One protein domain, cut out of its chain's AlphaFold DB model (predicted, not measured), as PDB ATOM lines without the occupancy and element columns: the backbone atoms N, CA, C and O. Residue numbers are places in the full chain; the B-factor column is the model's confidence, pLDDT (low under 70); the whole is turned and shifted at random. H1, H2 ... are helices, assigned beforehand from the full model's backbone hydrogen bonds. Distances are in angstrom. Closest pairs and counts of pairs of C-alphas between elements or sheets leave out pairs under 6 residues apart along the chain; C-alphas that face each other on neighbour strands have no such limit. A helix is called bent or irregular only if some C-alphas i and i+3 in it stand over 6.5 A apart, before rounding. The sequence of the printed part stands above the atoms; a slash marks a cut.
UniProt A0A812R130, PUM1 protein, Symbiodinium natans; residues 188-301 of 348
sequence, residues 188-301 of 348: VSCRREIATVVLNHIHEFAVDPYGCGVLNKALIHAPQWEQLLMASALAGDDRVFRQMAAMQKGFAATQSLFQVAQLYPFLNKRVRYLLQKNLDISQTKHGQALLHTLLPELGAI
ATOM      1  N   VAL A 188     -60.874  27.819 -18.434       96.44
ATOM      2  CA  VAL A 188     -59.670  28.387 -19.075       96.44
ATOM      3  C   VAL A 188     -59.852  29.857 -19.482       96.44
ATOM      4  O   VAL A 188     -58.912  30.633 -19.326       96.44
ATOM      5  N   SER A 189     -61.041  30.254 -19.959       96.44
ATOM      6  CA  SER A 189     -61.331  31.654 -20.325       96.44
ATOM      7  C   SER A 189     -61.247  32.571 -19.109       96.44
ATOM      8  O   SER A 189     -60.497  33.540 -19.124       96.44
ATOM      9  N   CYS A 190     -61.933  32.201 -18.023       97.62
ATOM     10  CA  CYS A 190     -61.919  32.928 -16.756       97.62
ATOM     11  C   CYS A 190     -60.485  33.121 -16.241       97.62
ATOM     12  O   CYS A 190     -60.069  34.241 -15.948       97.62
ATOM     13  N   ARG A 191     -59.684  32.043 -16.225       98.56
ATOM     14  CA  ARG A 191     -58.280  32.099 -15.783       98.56
ATOM     15  C   ARG A 191     -57.419  33.000 -16.663       98.56
ATOM     16  O   ARG A 191     -56.591  33.743 -16.145       98.56
ATOM     17  N   ARG A 192     -57.608  32.953 -17.986       98.62
ATOM     18  CA  ARG A 192     -56.894  33.818 -18.936       98.62
ATOM     19  C   ARG A 192     -57.260  35.289 -18.754       98.62
ATOM     20  O   ARG A 192     -56.370  36.137 -18.764       98.62
ATOM     21  N   GLU A 193     -58.540  35.599 -18.584       98.62
ATOM     22  CA  GLU A 193     -59.007  36.974 -18.387       98.62
ATOM     23  C   GLU A 193     -58.441  37.564 -17.088       98.62
ATOM     24  O   GLU A 193     -57.861  38.650 -17.115       98.62
ATOM     25  N   ILE A 194     -58.492  36.818 -15.976       98.81
ATOM     26  CA  ILE A 194     -57.867  37.237 -14.711       98.81
ATOM     27  C   ILE A 194     -56.357  37.410 -14.889       98.81
ATOM     28  O   ILE A 194     -55.818  38.440 -14.495       98.81
ATOM     29  N   ALA A 195     -55.665  36.453 -15.514       98.81
ATOM     30  CA  ALA A 195     -54.221  36.544 -15.739       98.81
ATOM     31  C   ALA A 195     -53.833  37.754 -16.601       98.81
ATOM     32  O   ALA A 195     -52.813  38.387 -16.341       98.81
ATOM     33  N   THR A 196     -54.662  38.121 -17.580       98.69
ATOM     34  CA  THR A 196     -54.465  39.327 -18.398       98.69
ATOM     35  C   THR A 196     -54.563  40.589 -17.543       98.69
ATOM     36  O   THR A 196     -53.713  41.472 -17.649       98.69
ATOM     37  N   VAL A 197     -55.554  40.668 -16.648       98.69
ATOM     38  CA  VAL A 197     -55.669  41.785 -15.697       98.69
ATOM     39  C   VAL A 197     -54.467  41.824 -14.752       98.69
ATOM     40  O   VAL A 197     -53.865  42.880 -14.578       98.69
ATOM     41  N   VAL A 198     -54.069  40.682 -14.184       98.69
ATOM     42  CA  VAL A 198     -52.893  40.589 -13.303       98.69
ATOM     43  C   VAL A 198     -51.633  41.057 -14.029       98.69
ATOM     44  O   VAL A 198     -50.869  41.827 -13.461       98.69
ATOM     45  N   LEU A 199     -51.423  40.646 -15.283       98.44
ATOM     46  CA  LEU A 199     -50.265  41.050 -16.081       98.44
ATOM     47  C   LEU A 199     -50.226  42.568 -16.313       98.44
ATOM     48  O   LEU A 199     -49.169  43.180 -16.164       98.44
ATOM     49  N   ASN A 200     -51.371  43.184 -16.616       98.44
ATOM     50  CA  ASN A 200     -51.472  44.632 -16.830       98.44
ATOM     51  C   ASN A 200     -51.212  45.451 -15.551       98.44
ATOM     52  O   ASN A 200     -50.792  46.601 -15.641       98.44
ATOM     53  N   HIS A 201     -51.422  44.852 -14.376       98.31
ATOM     54  CA  HIS A 201     -51.241  45.481 -13.063       98.31
ATOM     55  C   HIS A 201     -50.158  44.783 -12.226       98.31
ATOM     56  O   HIS A 201     -50.189  44.809 -10.995       98.31
ATOM     57  N   ILE A 202     -49.190  44.128 -12.871       98.12
ATOM     58  CA  ILE A 202     -48.349  43.132 -12.194       98.12
ATOM     59  C   ILE A 202     -47.533  43.703 -11.034       98.12
ATOM     60  O   ILE A 202     -47.359  43.034 -10.018       98.12
ATOM     61  N   HIS A 203     -47.093  44.958 -11.142       98.00
ATOM     62  CA  HIS A 203     -46.374  45.638 -10.066       98.00
ATOM     63  C   HIS A 203     -47.269  45.870  -8.846       98.00
ATOM     64  O   HIS A 203     -46.836  45.600  -7.730       98.00
ATOM     65  N   GLU A 204     -48.512  46.317  -9.054       97.81
ATOM     66  CA  GLU A 204     -49.488  46.539  -7.981       97.81
ATOM     67  C   GLU A 204     -49.805  45.222  -7.265       97.81
ATOM     68  O   GLU A 204     -49.740  45.144  -6.042       97.81
ATOM     69  N   PHE A 205     -50.055  44.153  -8.027       98.50
ATOM     70  CA  PHE A 205     -50.334  42.831  -7.468       98.50
ATOM     71  C   PHE A 205     -49.140  42.248  -6.710       98.50
ATOM     72  O   PHE A 205     -49.325  41.633  -5.665       98.50
ATOM     73  N   ALA A 206     -47.915  42.423  -7.208       98.06
ATOM     74  CA  ALA A 206     -46.724  41.850  -6.589       98.06
ATOM     75  C   ALA A 206     -46.408  42.450  -5.209       98.06
ATOM     76  O   ALA A 206     -45.883  41.744  -4.346       98.06
ATOM     77  N   VAL A 207     -46.725  43.732  -4.998       96.56
ATOM     78  CA  VAL A 207     -46.390  44.465  -3.762       96.56
ATOM     79  C   VAL A 207     -47.585  44.673  -2.830       96.56
ATOM     80  O   VAL A 207     -47.409  45.135  -1.702       96.56
ATOM     81  N   ASP A 208     -48.795  44.314  -3.263       97.19
ATOM     82  CA  ASP A 208     -49.987  44.328  -2.419       97.19
ATOM     83  C   ASP A 208     -50.079  43.049  -1.560       97.19
ATOM     84  O   ASP A 208     -49.987  41.936  -2.091       97.19
ATOM     85  N   PRO A 209     -50.294  43.152  -0.232       93.75
ATOM     86  CA  PRO A 209     -50.397  41.987   0.647       93.75
ATOM     87  C   PRO A 209     -51.515  40.999   0.287       93.75
ATOM     88  O   PRO A 209     -51.466  39.855   0.731       93.75
ATOM     89  N   TYR A 210     -52.552  41.399  -0.441       96.94
ATOM     90  CA  TYR A 210     -53.641  40.514  -0.861       96.94
ATOM     91  C   TYR A 210     -53.487  40.118  -2.335       96.94
ATOM     92  O   TYR A 210     -53.601  38.934  -2.670       96.94
ATOM     93  N   GLY A 211     -53.111  41.074  -3.186       98.06
ATOM     94  CA  GLY A 211     -52.845  40.897  -4.607       98.06
ATOM     95  C   GLY A 211     -51.760  39.860  -4.878       98.06
ATOM     96  O   GLY A 211     -51.911  39.054  -5.796       98.06
ATOM     97  N   CYS A 212     -50.732  39.764  -4.028       96.88
ATOM     98  CA  CYS A 212     -49.659  38.790  -4.228       96.88
ATOM     99  C   CYS A 212     -50.158  37.339  -4.078       96.88
ATOM    100  O   CYS A 212     -49.604  36.422  -4.683       96.88
ATOM    101  N   GLY A 213     -51.245  37.119  -3.326       97.81
ATOM    102  CA  GLY A 213     -51.931  35.827  -3.248       97.81
ATOM    103  C   GLY A 213     -52.648  35.464  -4.551       97.81
ATOM    104  O   GLY A 213     -52.589  34.318  -4.996       97.81
ATOM    105  N   VAL A 214     -53.262  36.448  -5.211       98.62
ATOM    106  CA  VAL A 214     -53.876  36.269  -6.537       98.62
ATOM    107  C   VAL A 214     -52.805  36.031  -7.600       98.62
ATOM    108  O   VAL A 214     -52.927  35.086  -8.376       98.62
ATOM    109  N   LEU A 215     -51.719  36.810  -7.584       98.75
ATOM    110  CA  LEU A 215     -50.562  36.607  -8.462       98.75
ATOM    111  C   LEU A 215     -49.969  35.203  -8.303       98.75
ATOM    112  O   LEU A 215     -49.683  34.542  -9.297       98.75
ATOM    113  N   ASN A 216     -49.837  34.716  -7.067       98.50
ATOM    114  CA  ASN A 216     -49.401  33.349  -6.798       98.50
ATOM    115  C   ASN A 216     -50.290  32.316  -7.508       98.50
ATOM    116  O   ASN A 216     -49.786  31.456  -8.224       98.50
ATOM    117  N   LYS A 217     -51.616  32.417  -7.357       98.56
ATOM    118  CA  LYS A 217     -52.548  31.510  -8.043       98.56
ATOM    119  C   LYS A 217     -52.494  31.671  -9.559       98.56
ATOM    120  O   LYS A 217     -52.611  30.680 -10.274       98.56
ATOM    121  N   ALA A 218     -52.243  32.877 -10.058       98.69
ATOM    122  CA  ALA A 218     -52.068  33.110 -11.482       98.69
ATOM    123  C   ALA A 218     -50.819  32.425 -12.047       98.69
ATOM    124  O   ALA A 218     -50.909  31.773 -13.085       98.69
ATOM    125  N   LEU A 219     -49.694  32.468 -11.334       98.62
ATOM    126  CA  LEU A 219     -48.463  31.766 -11.713       98.62
ATOM    127  C   LEU A 219     -48.606  30.232 -11.708       98.62
ATOM    128  O   LEU A 219     -47.818  29.565 -12.365       98.62
ATOM    129  N   ILE A 220     -49.605  29.682 -11.007       98.25
ATOM    130  CA  ILE A 220     -49.868  28.233 -10.940       98.25
ATOM    131  C   ILE A 220     -50.914  27.790 -11.977       98.25
ATOM    132  O   ILE A 220     -50.749  26.753 -12.618       98.25
ATOM    133  N   HIS A 221     -52.007  28.547 -12.134       98.44
ATOM    134  CA  HIS A 221     -53.214  28.070 -12.824       98.44
ATOM    135  C   HIS A 221     -53.549  28.797 -14.134       98.44
ATOM    136  O   HIS A 221     -54.404  28.324 -14.894       98.44
ATOM    137  N   ALA A 222     -52.912  29.937 -14.430       98.56
ATOM    138  CA  ALA A 222     -53.085  30.587 -15.730       98.56
ATOM    139  C   ALA A 222     -52.574  29.675 -16.862       98.56
ATOM    140  O   ALA A 222     -51.779  28.773 -16.600       98.56
ATOM    141  N   PRO A 223     -52.990  29.871 -18.124       98.44
ATOM    142  CA  PRO A 223     -52.360  29.141 -19.215       98.44
ATOM    143  C   PRO A 223     -50.858  29.470 -19.294       98.44
ATOM    144  O   PRO A 223     -50.397  30.525 -18.856       98.44
ATOM    145  N   GLN A 224     -50.076  28.524 -19.818       97.56
ATOM    146  CA  GLN A 224     -48.610  28.537 -19.730       97.56
ATOM    147  C   GLN A 224     -47.969  29.807 -20.312       97.56
ATOM    148  O   GLN A 224     -46.939  30.267 -19.821       97.56
ATOM    149  N   TRP A 225     -48.583  30.378 -21.349       97.69
ATOM    150  CA  TRP A 225     -48.104  31.604 -21.976       97.69
ATOM    151  C   TRP A 225     -48.212  32.804 -21.028       97.69
ATOM    152  O   TRP A 225     -47.234  33.514 -20.810       97.69
ATOM    153  N   GLU A 226     -49.367  32.993 -20.396       98.50
ATOM    154  CA  GLU A 226     -49.602  34.056 -19.423       98.50
ATOM    155  C   GLU A 226     -48.718  33.877 -18.178       98.50
ATOM    156  O   GLU A 226     -48.177  34.861 -17.673       98.50
ATOM    157  N   GLN A 227     -48.487  32.634 -17.726       98.62
ATOM    158  CA  GLN A 227     -47.519  32.349 -16.656       98.62
ATOM    159  C   GLN A 227     -46.111  32.832 -17.021       98.62
ATOM    160  O   GLN A 227     -45.467  33.511 -16.221       98.62
ATOM    161  N   LEU A 228     -45.638  32.516 -18.234       98.50
ATOM    162  CA  LEU A 228     -44.329  32.954 -18.722       98.50
ATOM    163  C   LEU A 228     -44.236  34.484 -18.811       98.50
ATOM    164  O   LEU A 228     -43.218  35.052 -18.409       98.50
ATOM    165  N   LEU A 229     -45.278  35.157 -19.309       98.62
ATOM    166  CA  LEU A 229     -45.315  36.620 -19.393       98.62
ATOM    167  C   LEU A 229     -45.233  37.268 -18.009       98.62
ATOM    168  O   LEU A 229     -44.399  38.149 -17.799       98.62
ATOM    169  N   MET A 230     -46.033  36.791 -17.049       98.69
ATOM    170  CA  MET A 230     -45.983  37.282 -15.670       98.69
ATOM    171  C   MET A 230     -44.608  37.039 -15.045       98.69
ATOM    172  O   MET A 230     -44.017  37.943 -14.458       98.69
ATOM    173  N   ALA A 231     -44.059  35.836 -15.215       98.50
ATOM    174  CA  ALA A 231     -42.756  35.490 -14.667       98.50
ATOM    175  C   ALA A 231     -41.619  36.332 -15.272       98.50
ATOM    176  O   ALA A 231     -40.733  36.790 -14.549       98.50
ATOM    177  N   SER A 232     -41.672  36.599 -16.579       98.38
ATOM    178  CA  SER A 232     -40.710  37.463 -17.271       98.38
ATOM    179  C   SER A 232     -40.793  38.908 -16.786       98.38
ATOM    180  O   SER A 232     -39.760  39.518 -16.526       98.38
ATOM    181  N   ALA A 233     -42.007  39.438 -16.618       98.38
ATOM    182  CA  ALA A 233     -42.224  40.792 -16.120       98.38
ATOM    183  C   ALA A 233     -41.705  40.960 -14.680       98.38
ATOM    184  O   ALA A 233     -40.931  41.878 -14.415       98.38
ATOM    185  N   LEU A 234     -42.017  40.022 -13.777       98.06
ATOM    186  CA  LEU A 234     -41.503  40.032 -12.397       98.06
ATOM    187  C   LEU A 234     -39.975  39.931 -12.337       98.06
ATOM    188  O   LEU A 234     -39.337  40.606 -11.537       98.06
ATOM    189  N   ALA A 235     -39.371  39.093 -13.183       96.94
ATOM    190  CA  ALA A 235     -37.917  38.952 -13.253       96.94
ATOM    191  C   ALA A 235     -37.227  40.135 -13.966       96.94
ATOM    192  O   ALA A 235     -36.007  40.310 -13.858       96.94
ATOM    193  N   GLY A 236     -37.984  40.935 -14.716       96.94
ATOM    194  CA  GLY A 236     -37.518  42.141 -15.394       96.94
ATOM    195  C   GLY A 236     -37.302  43.322 -14.448       96.94
ATOM    196  O   GLY A 236     -36.442  44.155 -14.725       96.94
ATOM    197  N   ASP A 237     -38.002  43.359 -13.311       96.38
ATOM    198  CA  ASP A 237     -37.955  44.465 -12.352       96.38
ATOM    199  C   ASP A 237     -37.355  44.026 -10.999       96.38
ATOM    200  O   ASP A 237     -38.009  43.403 -10.159       96.38
ATOM    201  N   ASP A 238     -36.083  44.383 -10.771       94.75
ATOM    202  CA  ASP A 238     -35.352  44.089  -9.528       94.75
ATOM    203  C   ASP A 238     -36.072  44.615  -8.275       94.75
ATOM    204  O   ASP A 238     -36.016  43.978  -7.217       94.75
ATOM    205  N   ARG A 239     -36.710  45.791  -8.367       94.56
ATOM    206  CA  ARG A 239     -37.347  46.454  -7.225       94.56
ATOM    207  C   ARG A 239     -38.627  45.726  -6.849       94.56
ATOM    208  O   ARG A 239     -38.813  45.422  -5.672       94.56
ATOM    209  N   VAL A 240     -39.474  45.427  -7.832       95.88
ATOM    210  CA  VAL A 240     -40.737  44.708  -7.617       95.88
ATOM    211  C   VAL A 240     -40.466  43.301  -7.097       95.88
ATOM    212  O   VAL A 240     -41.056  42.903  -6.092       95.88
ATOM    213  N   PHE A 241     -39.512  42.580  -7.699       95.31
ATOM    214  CA  PHE A 241     -39.096  41.265  -7.211       95.31
ATOM    215  C   PHE A 241     -38.673  41.316  -5.739       95.31
ATOM    216  O   PHE A 241     -39.152  40.527  -4.925       95.31
ATOM    217  N   ARG A 242     -37.790  42.259  -5.384       92.38
ATOM    218  CA  ARG A 242     -37.290  42.411  -4.013       92.38
ATOM    219  C   ARG A 242     -38.423  42.699  -3.032       92.38
ATOM    220  O   ARG A 242     -38.473  42.079  -1.974       92.38
ATOM    221  N   GLN A 243     -39.316  43.628  -3.375       92.88
ATOM    222  CA  GLN A 243     -40.451  43.992  -2.527       92.88
ATOM    223  C   GLN A 243     -41.373  42.791  -2.292       92.88
ATOM    224  O   GLN A 243     -41.646  42.465  -1.140       92.88
ATOM    225  N   MET A 244     -41.757  42.078  -3.354       94.75
ATOM    226  CA  MET A 244     -42.576  40.867  -3.258       94.75
ATOM    227  C   MET A 244     -41.901  39.794  -2.391       94.75
ATOM    228  O   MET A 244     -42.510  39.266  -1.463       94.75
ATOM    229  N   ALA A 245     -40.626  39.492  -2.642       91.19
ATOM    230  CA  ALA A 245     -39.899  38.434  -1.942       91.19
ATOM    231  C   ALA A 245     -39.659  38.728  -0.447       91.19
ATOM    232  O   ALA A 245     -39.532  37.800   0.354       91.19
ATOM    233  N   ALA A 246     -39.610  40.004  -0.053       88.75
ATOM    234  CA  ALA A 246     -39.467  40.419   1.343       88.75
ATOM    235  C   ALA A 246     -40.790  40.368   2.138       88.75
ATOM    236  O   ALA A 246     -40.777  40.374   3.374       88.75
ATOM    237  N   MET A 247     -41.942  40.320   1.462       89.69
ATOM    238  CA  MET A 247     -43.256  40.324   2.105       89.69
ATOM    239  C   MET A 247     -43.634  38.958   2.682       89.69
ATOM    240  O   MET A 247     -43.440  37.916   2.059       89.69
ATOM    241  N   GLN A 248     -44.332  38.968   3.825       84.81
ATOM    242  CA  GLN A 248     -44.905  37.760   4.436       84.81
ATOM    243  C   GLN A 248     -45.735  36.928   3.460       84.81
ATOM    244  O   GLN A 248     -45.601  35.708   3.407       84.81
ATOM    245  N   LYS A 249     -46.608  37.595   2.707       85.31
ATOM    246  CA  LYS A 249     -47.541  36.945   1.786       85.31
ATOM    247  C   LYS A 249     -46.974  36.777   0.371       85.31
ATOM    248  O   LYS A 249     -47.568  36.060  -0.427       85.31
ATOM    249  N   GLY A 250     -45.816  37.374   0.073       90.12
ATOM    250  CA  GLY A 250     -45.148  37.262  -1.228       90.12
ATOM    251  C   GLY A 250     -44.236  36.035  -1.363       90.12
ATOM    252  O   GLY A 250     -43.832  35.695  -2.475       90.12
ATOM    253  N   PHE A 251     -43.971  35.314  -0.266       88.50
ATOM    254  CA  PHE A 251     -43.211  34.055  -0.270       88.50
ATOM    255  C   PHE A 251     -43.757  33.042  -1.291       88.50
ATOM    256  O   PHE A 251     -43.010  32.568  -2.143       88.50
ATOM    257  N   ALA A 252     -45.067  32.768  -1.259       91.50
ATOM    258  CA  ALA A 252     -45.692  31.794  -2.156       91.50
ATOM    259  C   ALA A 252     -45.607  32.232  -3.627       91.50
ATOM    260  O   ALA A 252     -45.204  31.448  -4.479       91.50
ATOM    261  N   ALA A 253     -45.890  33.509  -3.915       95.81
ATOM    262  CA  ALA A 253     -45.759  34.059  -5.264       95.81
ATOM    263  C   ALA A 253     -44.321  33.950  -5.791       95.81
ATOM    264  O   ALA A 253     -44.109  33.618  -6.954       95.81
ATOM    265  N   THR A 254     -43.327  34.167  -4.924       94.38
ATOM    266  CA  THR A 254     -41.912  34.056  -5.296       94.38
ATOM    267  C   THR A 254     -41.496  32.606  -5.556       94.38
ATOM    268  O   THR A 254     -40.730  32.350  -6.485       94.38
ATOM    269  N   GLN A 255     -42.022  31.642  -4.794       92.19
ATOM    270  CA  GLN A 255     -41.827  30.219  -5.093       92.19
ATOM    271  C   GLN A 255     -42.456  29.831  -6.431       92.19
ATOM    272  O   GLN A 255     -41.789  29.206  -7.250       92.19
ATOM    273  N   SER A 256     -43.701  30.234  -6.685       96.00
ATOM    274  CA  SER A 256     -44.388  29.941  -7.947       96.00
ATOM    275  C   SER A 256     -43.683  30.589  -9.140       96.00
ATOM    276  O   SER A 256     -43.511  29.955 -10.177       96.00
ATOM    277  N   LEU A 257     -43.165  31.812  -8.977       96.94
ATOM    278  CA  LEU A 257     -42.289  32.451  -9.961       96.94
ATOM    279  C   LEU A 257     -41.060  31.581 -10.255       96.94
ATOM    280  O   LEU A 257     -40.713  31.384 -11.418       96.94
ATOM    281  N   PHE A 258     -40.400  31.056  -9.221       93.62
ATOM    282  CA  PHE A 258     -39.232  30.199  -9.400       93.62
ATOM    283  C   PHE A 258     -39.580  28.887 -10.117       93.62
ATOM    284  O   PHE A 258     -38.850  28.494 -11.023       93.62
ATOM    285  N   GLN A 259     -40.713  28.264  -9.787       93.81
ATOM    286  CA  GLN A 259     -41.204  27.056 -10.461       93.81
ATOM    287  C   GLN A 259     -41.457  27.298 -11.953       93.81
ATOM    288  O   GLN A 259     -40.987  26.528 -12.789       93.81
ATOM    289  N   VAL A 260     -42.120  28.403 -12.314       96.75
ATOM    290  CA  VAL A 260     -42.298  28.778 -13.726       96.75
ATOM    291  C   VAL A 260     -40.939  29.026 -14.381       96.75
ATOM    292  O   VAL A 260     -40.670  28.523 -15.471       96.75
ATOM    293  N   ALA A 261     -40.049  29.763 -13.711       95.94
ATOM    294  CA  ALA A 261     -38.724  30.080 -14.228       95.94
ATOM    295  C   ALA A 261     -37.881  28.830 -14.500       95.94
ATOM    296  O   ALA A 261     -37.122  28.825 -15.466       95.94
ATOM    297  N   GLN A 262     -38.026  27.764 -13.706       92.88
ATOM    298  CA  GLN A 262     -37.284  26.515 -13.886       92.88
ATOM    299  C   GLN A 262     -37.492  25.865 -15.254       92.88
ATOM    300  O   GLN A 262     -36.570  25.223 -15.757       92.88
ATOM    301  N   LEU A 263     -38.644  26.103 -15.879       94.75
ATOM    302  CA  LEU A 263     -38.974  25.593 -17.206       94.75
ATOM    303  C   LEU A 263     -38.216  26.317 -18.335       94.75
ATOM    304  O   LEU A 263     -38.144  25.802 -19.449       94.75
ATOM    305  N   TYR A 264     -37.628  27.491 -18.067       95.81
ATOM    306  CA  TYR A 264     -37.026  28.358 -19.083       95.81
ATOM    307  C   TYR A 264     -35.600  28.786 -18.680       95.81
ATOM    308  O   TYR A 264     -35.441  29.633 -17.801       95.81
ATOM    309  N   PRO A 265     -34.529  28.283 -19.333       93.44
ATOM    310  CA  PRO A 265     -33.144  28.472 -18.876       93.44
ATOM    311  C   PRO A 265     -32.713  29.926 -18.623       93.44
ATOM    312  O   PRO A 265     -32.078  30.217 -17.606       93.44
ATOM    313  N   PHE A 266     -33.075  30.852 -19.516       94.69
ATOM    314  CA  PHE A 266     -32.745  32.274 -19.365       94.69
ATOM    315  C   PHE A 266     -33.453  32.907 -18.165       94.69
ATOM    316  O   PHE A 266     -32.822  33.608 -17.371       94.69
ATOM    317  N   LEU A 267     -34.747  32.622 -18.011       95.62
ATOM    318  CA  LEU A 267     -35.550  33.132 -16.907       95.62
ATOM    319  C   LEU A 267     -35.093  32.528 -15.578       95.62
ATOM    320  O   LEU A 267     -34.926  33.255 -14.605       95.62
ATOM    321  N   ASN A 268     -34.789  31.228 -15.560       93.06
ATOM    322  CA  ASN A 268     -34.199  30.552 -14.414       93.06
ATOM    323  C   ASN A 268     -32.925  31.277 -13.961       93.06
ATOM    324  O   ASN A 268     -32.848  31.758 -12.833       93.06
ATOM    325  N   LYS A 269     -31.950  31.447 -14.867       92.06
ATOM    326  CA  LYS A 269     -30.699  32.164 -14.574       92.06
ATOM    327  C   LYS A 269     -30.965  33.562 -14.006       92.06
ATOM    328  O   LYS A 269     -30.294  33.972 -13.057       92.06
ATOM    329  N   ARG A 270     -31.949  34.277 -14.554       94.56
ATOM    330  CA  ARG A 270     -32.334  35.612 -14.091       94.56
ATOM    331  C   ARG A 270     -32.923  35.599 -12.679       94.56
ATOM    332  O   ARG A 270     -32.461  36.371 -11.844       94.56
ATOM    333  N   VAL A 271     -33.885  34.726 -12.383       92.62
ATOM    334  CA  VAL A 271     -34.491  34.632 -11.043       92.62
ATOM    335  C   VAL A 271     -33.458  34.181 -10.006       92.62
ATOM    336  O   VAL A 271     -33.400  34.748  -8.917       92.62
ATOM    337  N   ARG A 272     -32.559  33.248 -10.358       89.56
ATOM    338  CA  ARG A 272     -31.422  32.869  -9.499       89.56
ATOM    339  C   ARG A 272     -30.524  34.063  -9.178       89.56
ATOM    340  O   ARG A 272     -30.190  34.276  -8.017       89.56
ATOM    341  N   TYR A 273     -30.176  34.867 -10.183       90.31
ATOM    342  CA  TYR A 273     -29.407  36.096  -9.980       90.31
ATOM    343  C   TYR A 273     -30.125  37.077  -9.040       90.31
ATOM    344  O   TYR A 273     -29.492  37.641  -8.152       90.31
ATOM    345  N   LEU A 274     -31.440  37.256  -9.188       90.75
ATOM    346  CA  LEU A 274     -32.220  38.136  -8.314       90.75
ATOM    347  C   LEU A 274     -32.228  37.653  -6.858       90.75
ATOM    348  O   LEU A 274     -32.045  38.464  -5.952       90.75
ATOM    349  N   LEU A 275     -32.377  36.347  -6.624       85.50
ATOM    350  CA  LEU A 275     -32.299  35.765  -5.280       85.50
ATOM    351  C   LEU A 275     -30.916  35.980  -4.641       85.50
ATOM    352  O   LEU A 275     -30.827  36.254  -3.449       85.50
ATOM    353  N   GLN A 276     -29.846  35.901  -5.435       82.38
ATOM    354  CA  GLN A 276     -28.469  36.098  -4.967       82.38
ATOM    355  C   GLN A 276     -28.121  37.568  -4.716       82.38
ATOM    356  O   GLN A 276     -27.421  37.884  -3.759       82.38
ATOM    357  N   LYS A 277     -28.580  38.478  -5.582       84.12
ATOM    358  CA  LYS A 277     -28.258  39.911  -5.512       84.12
ATOM    359  C   LYS A 277     -28.934  40.596  -4.327       84.12
ATOM    360  O   LYS A 277     -28.359  41.491  -3.712       84.12
ATOM    361  N   ASN A 278     -30.172  40.217  -4.036       79.31
ATOM    362  CA  ASN A 278     -31.002  40.876  -3.034       79.31
ATOM    363  C   ASN A 278     -30.799  40.223  -1.656       79.31
ATOM    364  O   ASN A 278     -31.733  39.699  -1.057       79.31
ATOM    365  N   LEU A 279     -29.553  40.234  -1.163       70.00
ATOM    366  CA  LEU A 279     -29.184  39.637   0.128       70.00
ATOM    367  C   LEU A 279     -29.918  40.281   1.312       70.00
ATOM    368  O   LEU A 279     -30.076  39.659   2.350       70.00
ATOM    369  N   ASP A 280     -30.424  41.502   1.163       75.31
ATOM    370  CA  ASP A 280     -31.285  42.149   2.151       75.31
ATOM    371  C   ASP A 280     -32.618  41.414   2.363       75.31
ATOM    372  O   ASP A 280     -33.175  41.472   3.458       75.31
ATOM    373  N   ILE A 281     -33.090  40.625   1.388       79.44
ATOM    374  CA  ILE A 281     -34.220  39.702   1.583       79.44
ATOM    375  C   ILE A 281     -33.914  38.749   2.751       79.44
ATOM    376  O   ILE A 281     -34.793  38.484   3.575       79.44
ATOM    377  N   SER A 282     -32.652  38.321   2.910       70.81
ATOM    378  CA  SER A 282     -32.207  37.473   4.022       70.81
ATOM    379  C   SER A 282     -32.228  38.173   5.384       70.81
ATOM    380  O   SER A 282     -31.959  37.527   6.394       70.81
ATOM    381  N   GLN A 283     -32.504  39.475   5.457       78.50
ATOM    382  CA  GLN A 283     -32.696  40.178   6.730       78.50
ATOM    383  C   GLN A 283     -34.132  40.030   7.247       78.50
ATOM    384  O   GLN A 283     -34.393  40.233   8.429       78.50
ATOM    385  N   THR A 284     -35.069  39.638   6.382       79.69
ATOM    386  CA  THR A 284     -36.461  39.392   6.767       79.69
ATOM    387  C   THR A 284     -36.674  37.918   7.104       79.69
ATOM    388  O   THR A 284     -36.146  37.034   6.431       79.69
ATOM    389  N   LYS A 285     -37.515  37.620   8.102       81.19
ATOM    390  CA  LYS A 285     -37.867  36.229   8.459       81.19
ATOM    391  C   LYS A 285     -38.425  35.425   7.272       81.19
ATOM    392  O   LYS A 285     -38.182  34.230   7.153       81.19
ATOM    393  N   HIS A 286     -39.156  36.090   6.377       78.00
ATOM    394  CA  HIS A 286     -39.798  35.468   5.216       78.00
ATOM    395  C   HIS A 286     -38.830  35.245   4.067       78.00
ATOM    396  O   HIS A 286     -38.824  34.175   3.466       78.00
ATOM    397  N   GLY A 287     -37.963  36.219   3.817       74.00
ATOM    398  CA  GLY A 287     -36.899  36.074   2.850       74.00
ATOM    399  C   GLY A 287     -35.860  35.029   3.254       74.00
ATOM    400  O   GLY A 287     -35.385  34.287   2.402       74.00
ATOM    401  N   GLN A 288     -35.570  34.878   4.551       74.81
ATOM    402  CA  GLN A 288     -34.757  33.763   5.053       74.81
ATOM    403  C   GLN A 288     -35.411  32.408   4.784       74.81
ATOM    404  O   GLN A 288     -34.739  31.509   4.283       74.81
ATOM    405  N   ALA A 289     -36.707  32.264   5.076       78.06
ATOM    406  CA  ALA A 289     -37.441  31.038   4.770       78.06
ATOM    407  C   ALA A 289     -37.416  30.737   3.262       78.06
ATOM    408  O   ALA A 289     -37.149  29.604   2.870       78.06
ATOM    409  N   LEU A 290     -37.616  31.757   2.419       77.94
ATOM    410  CA  LEU A 290     -37.558  31.637   0.959       77.94
ATOM    411  C   LEU A 290     -36.196  31.135   0.495       77.94
ATOM    412  O   LEU A 290     -36.113  30.161  -0.248       77.94
ATOM    413  N   LEU A 291     -35.130  31.781   0.960       76.38
ATOM    414  CA  LEU A 291     -33.771  31.387   0.627       76.38
ATOM    415  C   LEU A 291     -33.482  29.974   1.132       76.38
ATOM    416  O   LEU A 291     -32.942  29.182   0.380       76.38
ATOM    417  N   HIS A 292     -33.894  29.605   2.343       78.25
ATOM    418  CA  HIS A 292     -33.700  28.246   2.846       78.25
ATOM    419  C   HIS A 292     -34.412  27.189   1.987       78.25
ATOM    420  O   HIS A 292     -33.857  26.120   1.750       78.25
ATOM    421  N   THR A 293     -35.622  27.477   1.501       78.94
ATOM    422  CA  THR A 293     -36.366  26.551   0.640       78.94
ATOM    423  C   THR A 293     -35.790  26.473  -0.773       78.94
ATOM    424  O   THR A 293     -35.746  25.388  -1.341       78.94
ATOM    425  N   LEU A 294     -35.331  27.592  -1.341       75.75
ATOM    426  CA  LEU A 294     -34.883  27.642  -2.735       75.75
ATOM    427  C   LEU A 294     -33.377  27.383  -2.907       75.75
ATOM    428  O   LEU A 294     -32.978  26.826  -3.923       75.75
ATOM    429  N   LEU A 295     -32.523  27.729  -1.935       68.00
ATOM    430  CA  LEU A 295     -31.058  27.588  -2.017       68.00
ATOM    431  C   LEU A 295     -30.552  26.162  -2.288       68.00
ATOM    432  O   LEU A 295     -29.589  26.044  -3.049       68.00
ATOM    433  N   PRO A 296     -31.153  25.081  -1.751       70.81
ATOM    434  CA  PRO A 296     -30.771  23.721  -2.132       70.81
ATOM    435  C   PRO A 296     -30.890  23.476  -3.646       70.81
ATOM    436  O   PRO A 296     -30.045  22.803  -4.229       70.81
ATOM    437  N   GLU A 297     -31.869  24.104  -4.305       64.19
ATOM    438  CA  GLU A 297     -32.083  24.054  -5.761       64.19
ATOM    439  C   GLU A 297     -31.244  25.089  -6.540       64.19
ATOM    440  O   GLU A 297     -31.220  25.099  -7.781       64.19
ATOM    441  N   LEU A 298     -30.549  25.984  -5.829       59.16
ATOM    442  CA  LEU A 298     -29.618  26.970  -6.387       59.16
ATOM    443  C   LEU A 298     -28.166  26.460  -6.434       59.16
ATOM    444  O   LEU A 298     -27.341  27.096  -7.089       59.16
ATOM    445  N   GLY A 299     -27.859  25.320  -5.802       49.44
ATOM    446  CA  GLY A 299     -26.484  24.879  -5.551       49.44
ATOM    447  C   GLY A 299     -25.843  25.708  -4.431       49.44
ATOM    448  O   GLY A 299     -26.192  26.866  -4.230       49.44
ATOM    449  N   ALA A 300     -24.946  25.108  -3.645       45.16
ATOM    450  CA  ALA A 300     -24.387  25.710  -2.434       45.16
ATOM    451  C   ALA A 300     -23.768  27.102  -2.673       45.16
ATOM    452  O   ALA A 300     -22.621  27.228  -3.091       45.16
ATOM    453  N   ILE A 301     -24.509  28.153  -2.324       45.38
ATOM    454  CA  ILE A 301     -23.986  29.512  -2.184       45.38
ATOM    455  C   ILE A 301     -23.796  29.744  -0.694       45.38
ATOM    456  O   ILE A 301     -24.647  30.289   0.008       45.38
TER     457      ILE A 301
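Overview. This is residues 188 to 301 of the 348 residues of the protein "PUM1 protein" of Symbiodinium natans (UniProt A0A812R130). The chain is wound in three stacked turns of helices, H1 to H3, H4 to H6 and H7 to H9, set one after another along the longest axis. H1, H4 and H7 make one row, H3, H6 and H9 a second row packed on it, and the short H2, H5 and H8 join the two rows along one edge; the last turn is looser, and residues 299 to 301 trail from H9. The printed part has 114 residues with nine named helices, H1 to H9 in order, and no named strand; the class is all helix. It is compact, with a radius of gyration of the C-alphas of 13.0 A and spans of 41 by 29 by 20 A.

Along the chain. H1, residues 188 to 200, begins with C-alpha 188 at (-59.670, 28.387, -19.075) and is 18.3 A long. H2 is residues 202 to 207, and H3, residues 211 to 221, is 15.2 A long. H4, residues 224 to 236, measures 18.1 A, and H5, residues 238 to 246, 12.2 A. H6, residues 250 to 262, begins at C-alpha 250 (-45.148, 37.262, -1.228) and measures 18.4 A. H7, residues 265 to 277, measures 18.3 A, and H8 is residues 279 to 283. H9, residues 285 to 298, measures 19.3 A and ends at C-alpha 298 (-29.618, 26.970, -6.387); it is irregular, but only just, with C-alphas 293 and 296 6.9 A apart.

Arrangement. H1, H3, H4, H6, H7 and H9 form an up and down bundle, each running against the one before it. H1 touches residues 226 to 230 of H4, the same way at a shallow tilt of 15 degrees; their closest C-alphas, of Leu 199 and Met 230, are 5.7 A apart. H2 touches H5, closest at the C-alphas of Val 207 and Met 244, 5.3 A. H3 touches H6 at a shallow tilt of 29 degrees, with the C-alphas of Asn 216 and Ala 253 closest at 4.0 A. H3 and H4 form a helical hairpin, closest at the C-alphas of Leu 219 and Gln 227, 5.1 A. H6 and H7 form another, closest at the C-alphas of Ala 261 and Asn 268, 4.6 A. H9 touches H6 with the C-alphas of Phe 251 and Leu 290 closest at 6.3 A, but is close to H7 without clearly touching it. H8 and H9 touch only at the corner. H1 and H9 are apart. Every O i to N i+4 pair is within hydrogen-bond range in H1 to H7; H9 has 8 of 10, and H8 0 of 1, with 2 of 2 O i to N i+3 pairs.

Size, cuts and confidence. The C-alphas farthest apart, of Ser 189 and Ile 301, are 41.6 A apart. The printed part has no cut, and each link is tight. Mean pLDDT of the printed part is 90.3; residue 295 and residues 297 to 301 are under 70.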